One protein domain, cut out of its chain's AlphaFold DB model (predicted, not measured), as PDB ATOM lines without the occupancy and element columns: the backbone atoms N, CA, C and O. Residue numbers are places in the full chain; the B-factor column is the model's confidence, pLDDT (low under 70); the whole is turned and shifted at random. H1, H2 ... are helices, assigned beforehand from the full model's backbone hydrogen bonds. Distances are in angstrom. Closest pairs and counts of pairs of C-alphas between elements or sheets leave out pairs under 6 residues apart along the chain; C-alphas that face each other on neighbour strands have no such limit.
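This is residues 84 to 161 of the 182 residues of the protein "Centromere protein R" of Terrapene carolina triunguis (Three-toed box turtle) (UniProt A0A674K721). Two long helices, H1 and H3, run in opposite directions at a small angle and are shifted lengthwise, meeting over one short stretch where the first turns of H3 lie beside residues 96 to 100 of H1. At the far end of H1 the chain folds back through the short helix H2 and a loop, residues 127 to 134, that stands free, while residues 151 to 161, of which 151 to 159 belong to H3, stick out at the opposite end of a loosely joined rod. The printed part has 78 residues with three named helices, in the order H1, H2, H3, and no named strand; the class is all helix. The whole is extended, with a radius of gyration of the C-alphas of 19.0 A and spans of 65 by 22 by 15 A.

The longest helix, H1, has 34 residues, 84 to 117, and measures 49.2 A from C-alpha 84 at (141.188, 107.086, 144.336) to C-alpha 117 at (126.536, 125.575, 101.127). H3, residues 135 to 159, measures 36.3 A and ends with C-alpha 159 at (159.167, 92.242, 142.880). H2, residues 120 to 126, is 10.2 A long.

H1 and H3 touch, with 4 pairs of C-alphas within 8 A, and the closest C-alphas, those of Glu 97 and Val 139, are 7.1 A apart. H1 touches H3 with residues 96 to 100 alone, and H3 touches H1 with residues 135 to 139 alone. Their lines stand at a shallow tilt of 13 degrees, and they run opposite ways. H1 and H2 are close but not clearly touching; their closest C-alphas, those of Gln 114 and Leu 122, are 6.5 A apart. H2 runs the opposite way to H1, at a shallow tilt of 21 degrees. H2 and H3 are apart. In H1 and H3 every O i to N i+4 pair is within hydrogen-bond range; in H2 1 of 3 is, beside 4 of 4 O i to N i+3 pairs.

The two C-alphas farthest apart, those of Glu 117 and Lys 161, are 65.5 A apart, while the first and last printed C-alphas, those of Glu 84 and Lys 161, are 22.9 A apart. Residues 115 to 121, of which 115 to 117 belong to H1, stand free. Without the stretches that stand free, the body has 52 residues and spans 44 by 18 by 16 A. The printed part has no cut. The link from H1 to H2 is tight, with 2 residues, and the link from H2 to H3 is short, with 8. The mean pLDDT of the printed part is 83.8, and residues 128 to 133 and 158 to 161 are under 70.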
ATOM      1  N   GLU A  84     142.164 106.029 144.651       74.25
ATOM      2  CA  GLU A  84     141.188 107.086 144.336       74.25
ATOM      3  C   GLU A  84     141.623 107.950 143.143       74.25
ATOM      4  O   GLU A  84     140.805 108.331 142.307       74.25
ATOM      5  N   GLU A  85     142.921 108.245 143.029       78.31
ATOM      6  CA  GLU A  85     143.468 108.980 141.880       78.31
ATOM      7  C   GLU A  85     143.381 108.159 140.578       78.31
ATOM      8  O   GLU A  85     143.137 108.718 139.507       78.31
ATOM      9  N   TYR A  86     143.547 106.831 140.655       83.12
ATOM     10  CA  TYR A  86     143.422 105.935 139.499       83.12
ATOM     11  C   TYR A  86     141.985 105.876 138.977       83.12
ATOM     12  O   TYR A  86     141.771 106.003 137.770       83.12
ATOM     13  N   ASP A  87     141.011 105.756 139.877       85.56
ATOM     14  CA  ASP A  87     139.594 105.695 139.514       85.56
ATOM     15  C   ASP A  87     139.133 107.003 138.854       85.56
ATOM     16  O   ASP A  87     138.511 106.978 137.789       85.56
ATOM     17  N   LYS A  88     139.534 108.161 139.401       90.44
ATOM     18  CA  LYS A  88     139.283 109.477 138.780       90.44
ATOM     19  C   LYS A  88     139.887 109.577 137.379       90.44
ATOM     20  O   LYS A  88     139.259 110.107 136.465       90.44
ATOM     21  N   PHE A  89     141.093 109.047 137.193       87.94
ATOM     22  CA  PHE A  89     141.748 109.043 135.889       87.94
ATOM     23  C   PHE A  89     141.043 108.126 134.873       87.94
ATOM     24  O   PHE A  89     140.948 108.490 133.701       87.94
ATOM     25  N   MET A  90     140.494 106.979 135.299       88.81
ATOM     26  CA  MET A  90     139.677 106.111 134.431       88.81
ATOM     27  C   MET A  90     138.398 106.808 133.972       88.81
ATOM     28  O   MET A  90     138.058 106.752 132.787       88.81
ATOM     29  N   VAL A  91     137.716 107.496 134.891       93.50
ATOM     30  CA  VAL A  91     136.525 108.291 134.560       93.50
ATOM     31  C   VAL A  91     136.884 109.347 133.516       93.50
ATOM     32  O   VAL A  91     136.267 109.380 132.450       93.50
ATOM     33  N   LEU A  92     137.952 110.114 133.741       94.44
ATOM     34  CA  LEU A  92     138.404 111.138 132.798       94.44
ATOM     35  C   LEU A  92     138.740 110.561 131.412       94.44
ATOM     36  O   LEU A  92     138.366 111.135 130.390       94.44
ATOM     37  N   GLN A  93     139.413 109.410 131.351       92.94
ATOM     38  CA  GLN A  93     139.715 108.753 130.077       92.94
ATOM     39  C   GLN A  93     138.429 108.397 129.314       92.94
ATOM     40  O   GLN A  93     138.361 108.596 128.100       92.94
ATOM     41  N   SER A  94     137.402 107.907 130.013       93.31
ATOM     42  CA  SER A  94     136.107 107.577 129.405       93.31
ATOM     43  C   SER A  94     135.368 108.816 128.886       93.31
ATOM     44  O   SER A  94     134.789 108.792 127.797       93.31
ATOM     45  N   GLU A  95     135.453 109.939 129.600       96.38
ATOM     46  CA  GLU A  95     134.902 111.221 129.153       96.38
ATOM     47  C   GLU A  95     135.606 111.728 127.892       96.38
ATOM     48  O   GLU A  95     134.947 112.199 126.961       96.38
ATOM     49  N   VAL A  96     136.932 111.575 127.816       95.12
ATOM     50  CA  VAL A  96     137.714 111.912 126.618       95.12
ATOM     51  C   VAL A  96     137.308 111.033 125.430       95.12
ATOM     52  O   VAL A  96     137.096 111.559 124.334       95.12
ATOM     53  N   GLU A  97     137.141 109.722 125.628       93.94
ATOM     54  CA  GLU A  97     136.659 108.802 124.586       93.94
ATOM     55  C   GLU A  97     135.251 109.195 124.089       93.94
ATOM     56  O   GLU A  97     135.015 109.276 122.879       93.94
ATOM     57  N   ASN A  98     134.333 109.536 124.996       94.88
ATOM     58  CA  ASN A  98     132.984 109.991 124.644       94.88
ATOM     59  C   ASN A  98     132.990 111.347 123.916       94.88
ATOM     60  O   ASN A  98     132.257 111.554 122.940       94.88
ATOM     61  N   SER A  99     133.839 112.275 124.361       95.12
ATOM     62  CA  SER A  99     134.009 113.586 123.733       95.12
ATOM     63  C   SER A  99     134.559 113.460 122.312       95.12
ATOM     64  O   SER A  99     134.054 114.120 121.400       95.12
ATOM     65  N   LEU A 100     135.505 112.542 122.084       93.69
ATOM     66  CA  LEU A 100     136.038 112.238 120.754       93.69
ATOM     67  C   LEU A 100     134.928 111.825 119.778       93.69
ATOM     68  O   LEU A 100     134.887 112.326 118.655       93.69
ATOM     69  N   VAL A 101     134.011 110.948 120.191       93.44
ATOM     70  CA  VAL A 101     132.891 110.513 119.335       93.44
ATOM     71  C   VAL A 101     132.027 111.705 118.922       93.44
ATOM     72  O   VAL A 101     131.717 111.877 117.740       93.44
ATOM     73  N   ARG A 102     131.676 112.567 119.882       94.88
ATOM     74  CA  ARG A 102     130.887 113.779 119.614       94.88
ATOM     75  C   ARG A 102     131.624 114.751 118.698       94.88
ATOM     76  O   ARG A 102     131.017 115.292 117.775       94.88
ATOM     77  N   PHE A 103     132.917 114.945 118.932       91.81
ATOM     78  CA  PHE A 103     133.774 115.807 118.126       91.81
ATOM     79  C   PHE A 103     133.842 115.333 116.671       91.81
ATOM     80  O   PHE A 103     133.620 116.125 115.759       91.81
ATOM     81  N   LEU A 104     134.073 114.036 116.441       90.50
ATOM     82  CA  LEU A 104     134.126 113.464 115.093       90.50
ATOM     83  C   LEU A 104     132.788 113.597 114.359       90.50
ATOM     84  O   LEU A 104     132.777 113.956 113.183       90.50
ATOM     85  N   LYS A 105     131.669 113.368 115.057       93.81
ATOM     86  CA  LYS A 105     130.327 113.554 114.492       93.81
ATOM     87  C   LYS A 105     130.084 115.007 114.088       93.81
ATOM     88  O   LYS A 105     129.637 115.267 112.978       93.81
ATOM     89  N   MET A 106     130.401 115.949 114.973       91.38
ATOM     90  CA  MET A 106     130.250 117.379 114.700       91.38
ATOM     91  C   MET A 106     131.125 117.821 113.527       91.38
ATOM     92  O   MET A 106     130.647 118.530 112.647       91.38
ATOM     93  N   ARG A 107     132.370 117.338 113.465       88.69
ATOM     94  CA  ARG A 107     133.269 117.598 112.340       88.69
ATOM     95  C   ARG A 107     132.684 117.102 111.020       88.69
ATOM     96  O   ARG A 107     132.636 117.867 110.069       88.69
ATOM     97  N   GLN A 108     132.175 115.870 110.986       89.25
ATOM     98  CA  GLN A 108     131.529 115.317 109.795       89.25
ATOM     99  C   GLN A 108     130.312 116.145 109.364       89.25
ATOM    100  O   GLN A 108     130.156 116.414 108.176       89.25
ATOM    101  N   SER A 109     129.473 116.588 110.307       91.00
ATOM    102  CA  SER A 109     128.336 117.462 109.998       91.00
ATOM    103  C   SER A 109     128.772 118.780 109.357       91.00
ATOM    104  O   SER A 109     128.161 119.208 108.382       91.00
ATOM    105  N   LEU A 110     129.834 119.407 109.872       88.44
ATOM    106  CA  LEU A 110     130.364 120.651 109.314       88.44
ATOM    107  C   LEU A 110     130.960 120.440 107.916       88.44
ATOM    108  O   LEU A 110     130.735 121.267 107.040       88.44
ATOM    109  N   THR A 111     131.653 119.322 107.674       86.44
ATOM    110  CA  THR A 111     132.161 118.973 106.336       86.44
ATOM    111  C   THR A 111     131.018 118.787 105.335       86.44
ATOM    112  O   THR A 111     131.087 119.289 104.215       86.44
ATOM    113  N   SER A 112     129.934 118.113 105.736       88.12
ATOM    114  CA  SER A 112     128.740 117.967 104.892       88.12
ATOM    115  C   SER A 112     128.079 119.314 104.589       88.12
ATOM    116  O   SER A 112     127.652 119.545 103.460       88.12
ATOM    117  N   LEU A 113     128.008 120.209 105.579       87.75
ATOM    118  CA  LEU A 113     127.433 121.547 105.419       87.75
ATOM    119  C   LEU A 113     128.284 122.404 104.476       87.75
ATOM    120  O   LEU A 113     127.752 123.028 103.563       87.75
ATOM    121  N   GLN A 114     129.609 122.345 104.618       86.94
ATOM    122  CA  GLN A 114     130.549 123.009 103.716       86.94
ATOM    123  C   GLN A 114     130.388 122.536 102.264       86.94
ATOM    124  O   GLN A 114     130.425 123.359 101.354       86.94
ATOM    125  N   ALA A 115     130.177 121.235 102.035       83.25
ATOM    126  CA  ALA A 115     129.965 120.690 100.692       83.25
ATOM    127  C   ALA A 115     128.626 121.123 100.064       83.25
ATOM    128  O   ALA A 115     128.528 121.204  98.840       83.25
ATOM    129  N   LEU A 116     127.605 121.386 100.885       84.00
ATOM    130  CA  LEU A 116     126.278 121.798 100.426       84.00
ATOM    131  C   LEU A 116     126.182 123.311 100.184       84.00
ATOM    132  O   LEU A 116     125.608 123.732  99.184       84.00
ATOM    133  N   GLU A 117     126.720 124.116 101.100       82.38
ATOM    134  CA  GLU A 117     126.536 125.575 101.127       82.38
ATOM    135  C   GLU A 117     127.770 126.351 100.631       82.38
ATOM    136  O   GLU A 117     127.667 127.524 100.277       82.38
ATOM    137  N   GLY A 118     128.944 125.712 100.547       71.50
ATOM    138  CA  GLY A 118     130.160 126.328 100.003       71.50
ATOM    139  C   GLY A 118     130.694 127.505 100.829       71.50
ATOM    140  O   GLY A 118     131.363 128.388 100.289       71.50
ATOM    141  N   SER A 119     130.390 127.552 102.127       73.44
ATOM    142  CA  SER A 119     130.702 128.687 102.995       73.44
ATOM    143  C   SER A 119     132.197 128.785 103.317       73.44
ATOM    144  O   SER A 119     132.785 127.949 104.009       73.44
ATOM    145  N   ARG A 120     132.821 129.877 102.854       79.00
ATOM    146  CA  ARG A 120     134.197 130.269 103.210       79.00
ATOM    147  C   ARG A 120     134.357 130.483 104.720       79.00
ATOM    148  O   ARG A 120     135.456 130.341 105.245       79.00
ATOM    149  N   GLU A 121     133.282 130.798 105.446       82.25
ATOM    150  CA  GLU A 121     133.363 130.959 106.902       82.25
ATOM    151  C   GLU A 121     133.702 129.649 107.621       82.25
ATOM    152  O   GLU A 121     134.409 129.685 108.627       82.25
ATOM    153  N   LEU A 122     133.262 128.494 107.101       82.44
ATOM    154  CA  LEU A 122     133.611 127.195 107.680       82.44
ATOM    155  C   LEU A 122     135.085 126.843 107.469       82.44
ATOM    156  O   LEU A 122     135.697 126.236 108.346       82.44
ATOM    157  N   GLU A 123     135.683 127.286 106.363       80.06
ATOM    158  CA  GLU A 123     137.121 127.140 106.108       80.06
ATOM    159  C   GLU A 123     137.963 127.816 107.207       80.06
ATOM    160  O   GLU A 123     138.992 127.283 107.611       80.06
ATOM    161  N   ASN A 124     137.489 128.924 107.794       79.75
ATOM    162  CA  ASN A 124     138.164 129.563 108.931       79.75
ATOM    163  C   ASN A 124     138.137 128.706 110.208       79.75
ATOM    164  O   ASN A 124     139.037 128.825 111.038       79.75
ATOM    165  N   ILE A 125     137.111 127.863 110.383       79.06
ATOM    166  CA  ILE A 125     136.974 126.974 111.547       79.06
ATOM    167  C   ILE A 125     137.876 125.747 111.394       79.06
ATOM    168  O   ILE A 125     138.513 125.327 112.358       79.06
ATOM    169  N   PHE A 126     137.944 125.177 110.188       73.81
ATOM    170  CA  PHE A 126     138.844 124.060 109.888       73.81
ATOM    171  C   PHE A 126     140.311 124.495 109.776       73.81
ATOM    172  O   PHE A 126     141.210 123.701 110.046       73.81
ATOM    173  N   GLY A 127     140.550 125.763 109.429       71.06
ATOM    174  CA  GLY A 127     141.856 126.258 109.017       71.06
ATOM    175  C   GLY A 127     142.230 125.787 107.606       71.06
ATOM    176  O   GLY A 127     141.542 124.982 106.986       71.06
ATOM    177  N   ILE A 128     143.366 126.277 107.098       61.62
ATOM    178  CA  ILE A 128     143.896 125.930 105.760       61.62
ATOM    179  C   ILE A 128     144.353 124.460 105.700       61.62
ATOM    180  O   ILE A 128     144.505 123.877 104.629       61.62
ATOM    181  N   SER A 129     144.584 123.842 106.855       57.62
ATOM    182  CA  SER A 129     145.034 122.466 106.953       57.62
ATOM    183  C   SER A 129     144.039 121.647 107.753       57.62
ATOM    184  O   SER A 129     143.815 121.916 108.931       57.62
ATOM    185  N   ASP A 130     143.580 120.547 107.158       64.12
ATOM    186  CA  ASP A 130     142.841 119.460 107.813       64.12
ATOM    187  C   ASP A 130     143.743 118.662 108.789       64.12
ATOM    188  O   ASP A 130     143.602 117.459 109.020       64.12
ATOM    189  N   SER A 131     144.721 119.352 109.384       61.09
ATOM    190  CA  SER A 131     145.753 118.875 110.295       61.09
ATOM    191  C   SER A 131     145.186 118.578 111.673       61.09
ATOM    192  O   SER A 131     145.874 118.756 112.678       61.09
ATOM    193  N   SER A 132     143.928 118.139 111.743       59.41
ATOM    194  CA  SER A 132     143.420 117.479 112.926       59.41
ATOM    195  C   SER A 132     144.269 116.225 113.122       59.41
ATOM    196  O   SER A 132     143.994 115.152 112.583       59.41
ATOM    197  N   CYS A 133     145.386 116.400 113.837       59.81
ATOM    198  CA  CYS A 133     146.257 115.343 114.315       59.81
ATOM    199  C   CYS A 133     145.342 114.206 114.724       59.81
ATOM    200  O   CYS A 133     144.378 114.480 115.434       59.81
ATOM    201  N   ASN A 134     145.568 113.004 114.186       81.81
ATOM    202  CA  ASN A 134     144.626 111.892 114.249       81.81
ATOM    203  C   ASN A 134     144.194 111.653 115.704       81.81
ATOM    204  O   ASN A 134     144.830 110.903 116.440       81.81
ATOM    205  N   LEU A 135     143.131 112.340 116.132       86.56
ATOM    206  CA  LEU A 135     142.786 112.487 117.544       86.56
ATOM    207  C   LEU A 135     142.401 111.123 118.102       86.56
ATOM    208  O   LEU A 135     142.735 110.776 119.228       86.56
ATOM    209  N   LYS A 136     141.798 110.302 117.240       90.19
ATOM    210  CA  LYS A 136     141.547 108.887 117.476       90.19
ATOM    211  C   LYS A 136     142.835 108.110 117.757       90.19
ATOM    212  O   LYS A 136     142.853 107.319 118.693       90.19
ATOM    213  N   ALA A 137     143.900 108.323 116.987       91.94
ATOM    214  CA  ALA A 137     145.190 107.686 117.244       91.94
ATOM    215  C   ALA A 137     145.832 108.176 118.551       91.94
ATOM    216  O   ALA A 137     146.369 107.353 119.289       91.94
ATOM    217  N   GLU A 138     145.739 109.468 118.877       91.38
ATOM    218  CA  GLU A 138     146.302 109.986 120.132       91.38
ATOM    219  C   GLU A 138     145.538 109.444 121.353       91.38
ATOM    220  O   GLU A 138     146.156 108.940 122.287       91.38
ATOM    221  N   VAL A 139     144.200 109.428 121.313       93.00
ATOM    222  CA  VAL A 139     143.363 108.814 122.363       93.00
ATOM    223  C   VAL A 139     143.627 107.307 122.477       93.00
ATOM    224  O   VAL A 139     143.700 106.759 123.575       93.00
ATOM    225  N   GLN A 140     143.851 106.612 121.360       93.25
ATOM    226  CA  GLN A 140     144.218 105.195 121.399       93.25
ATOM    227  C   GLN A 140     145.600 104.979 122.032       93.25
ATOM    228  O   GLN A 140     145.813 104.028 122.786       93.25
ATOM    229  N   LYS A 141     146.554 105.862 121.745       94.25
ATOM    230  CA  LYS A 141     147.905 105.807 122.305       94.25
ATOM    231  C   LYS A 141     147.898 106.028 123.816       94.25
ATOM    232  O   LYS A 141     148.617 105.313 124.516       94.25
ATOM    233  N   THR A 142     147.077 106.944 124.335       92.81
ATOM    234  CA  THR A 142     146.949 107.132 125.793       92.81
ATOM    235  C   THR A 142     146.422 105.870 126.473       92.81
ATOM    236  O   THR A 142     146.990 105.444 127.479       92.81
ATOM    237  N   LYS A 143     145.443 105.190 125.865       92.62
ATOM    238  CA  LYS A 143     144.923 103.897 126.340       92.62
ATOM    239  C   LYS A 143     145.994 102.800 126.390       92.62
ATOM    240  O   LYS A 143     146.104 102.076 127.378       92.62
ATOM    241  N   VAL A 144     146.827 102.694 125.352       95.50
ATOM    242  CA  VAL A 144     147.936 101.721 125.315       95.50
ATOM    243  C   VAL A 144     148.980 102.024 126.394       95.50
ATOM    244  O   VAL A 144     149.410 101.121 127.116       95.50
ATOM    245  N   LEU A 145     149.376 103.291 126.531       94.38
ATOM    246  CA  LEU A 145     150.346 103.719 127.543       94.38
ATOM    247  C   LEU A 145     149.836 103.474 128.965       94.38
ATOM    248  O   LEU A 145     150.604 103.050 129.829       94.38
ATOM    249  N   MET A 146     148.545 103.691 129.194       90.25
ATOM    250  CA  MET A 146     147.882 103.418 130.464       90.25
ATOM    251  C   MET A 146     147.964 101.936 130.841       90.25
ATOM    252  O   MET A 146     148.461 101.614 131.921       90.25
ATOM    253  N   ALA A 147     147.596 101.033 129.927       90.75
ATOM    254  CA  ALA A 147     147.712  99.591 130.153       90.75
ATOM    255  C   ALA A 147     149.169  99.164 130.423       90.75
ATOM    256  O   ALA A 147     149.455  98.325 131.283       90.75
ATOM    257  N   GLN A 148     150.134  99.777 129.727       93.88
ATOM    258  CA  GLN A 148     151.553  99.523 129.973       93.88
ATOM    259  C   GLN A 148     152.000 100.018 131.360       93.88
ATOM    260  O   GLN A 148     152.776  99.337 132.040       93.88
ATOM    261  N   ALA A 149     151.534 101.192 131.785       89.50
ATOM    262  CA  ALA A 149     151.835 101.756 133.095       89.50
ATOM    263  C   ALA A 149     151.255 100.892 134.224       89.50
ATOM    264  O   ALA A 149     151.954 100.625 135.206       89.50
ATOM    265  N   GLU A 150     150.031 100.391 134.057       87.69
ATOM    266  CA  GLU A 150     149.391  99.457 134.986       87.69
ATOM    267  C   GLU A 150     150.200  98.159 135.116       87.69
ATOM    268  O   GLU A 150     150.610  97.785 136.220       87.69
ATOM    269  N   LYS A 151     150.570  97.536 133.988       88.56
ATOM    270  CA  LYS A 151     151.416  96.330 133.976       88.56
ATOM    271  C   LYS A 151     152.749  96.546 134.702       88.56
ATOM    272  O   LYS A 151     153.199  95.681 135.455       88.56
ATOM    273  N   ARG A 152     153.384  97.710 134.515       86.81
ATOM    274  CA  ARG A 152     154.633  98.068 135.214       86.81
ATOM    275  C   ARG A 152     154.424  98.276 136.717       86.81
ATOM    276  O   ARG A 152     155.291  97.876 137.496       86.81
ATOM    277  N   LYS A 153     153.306  98.876 137.143       84.06
ATOM    278  CA  LYS A 153     152.957  99.006 138.570       84.06
ATOM    279  C   LYS A 153     152.764  97.630 139.218       84.06
ATOM    280  O   LYS A 153     153.308  97.396 140.298       84.06
ATOM    281  N   LEU A 154     152.069  96.713 138.544       78.56
ATOM    282  CA  LEU A 154     151.862  95.341 139.022       78.56
ATOM    283  C   LEU A 154     153.187  94.577 139.172       78.56
ATOM    284  O   LEU A 154     153.427  93.984 140.223       78.56
ATOM    285  N   LEU A 155     154.083  94.673 138.184       77.12
ATOM    286  CA  LEU A 155     155.408  94.038 138.238       77.12
ATOM    287  C   LEU A 155     156.280  94.580 139.386       77.12
ATOM    288  O   LEU A 155     156.972  93.830 140.069       77.12
ATOM    289  N   LYS A 156     156.238  95.891 139.653       75.25
ATOM    290  CA  LYS A 156     156.940  96.463 140.816       75.25
ATOM    291  C   LYS A 156     156.400  95.903 142.134       75.25
ATOM    292  O   LYS A 156     157.178  95.632 143.046       75.25
ATOM    293  N   ARG A 157     155.082  95.698 142.227       73.12
ATOM    294  CA  ARG A 157     154.430  95.139 143.418       73.12
ATOM    295  C   ARG A 157     154.740  93.652 143.617       73.12
ATOM    296  O   ARG A 157     154.812  93.228 144.765       73.12
ATOM    297  N   SER A 158     154.948  92.872 142.551       68.94
ATOM    298  CA  SER A 158     155.402  91.476 142.667       68.94
ATOM    299  C   SER A 158     156.871  91.385 143.087       68.94
ATOM    300  O   SER A 158     157.200  90.605 143.974       68.94
ATOM    301  N   ASN A 159     157.740  92.239 142.539       61.09
ATOM    302  CA  ASN A 159     159.167  92.242 142.880       61.09
ATOM    303  C   ASN A 159     159.433  92.698 144.321       61.09
ATOM    304  O   ASN A 159     160.312  92.154 144.976       61.09
ATOM    305  N   ALA A 160     158.646  93.645 144.838       59.69
ATOM    306  CA  ALA A 160     158.722  94.071 146.237       59.69
ATOM    307  C   ALA A 160     158.202  93.019 147.239       59.69
ATOM    308  O   ALA A 160     158.433  93.158 148.437       59.69
ATOM    309  N   LYS A 161     157.472  91.994 146.771       56.66
ATOM    310  CA  LYS A 161     156.969  90.885 147.599       56.66
ATOM    311  C   LYS A 161     157.921  89.694 147.664       56.66
ATOM    312  O   LYS A 161     157.723  88.835 148.519       56.66
TER     313      LYS A 161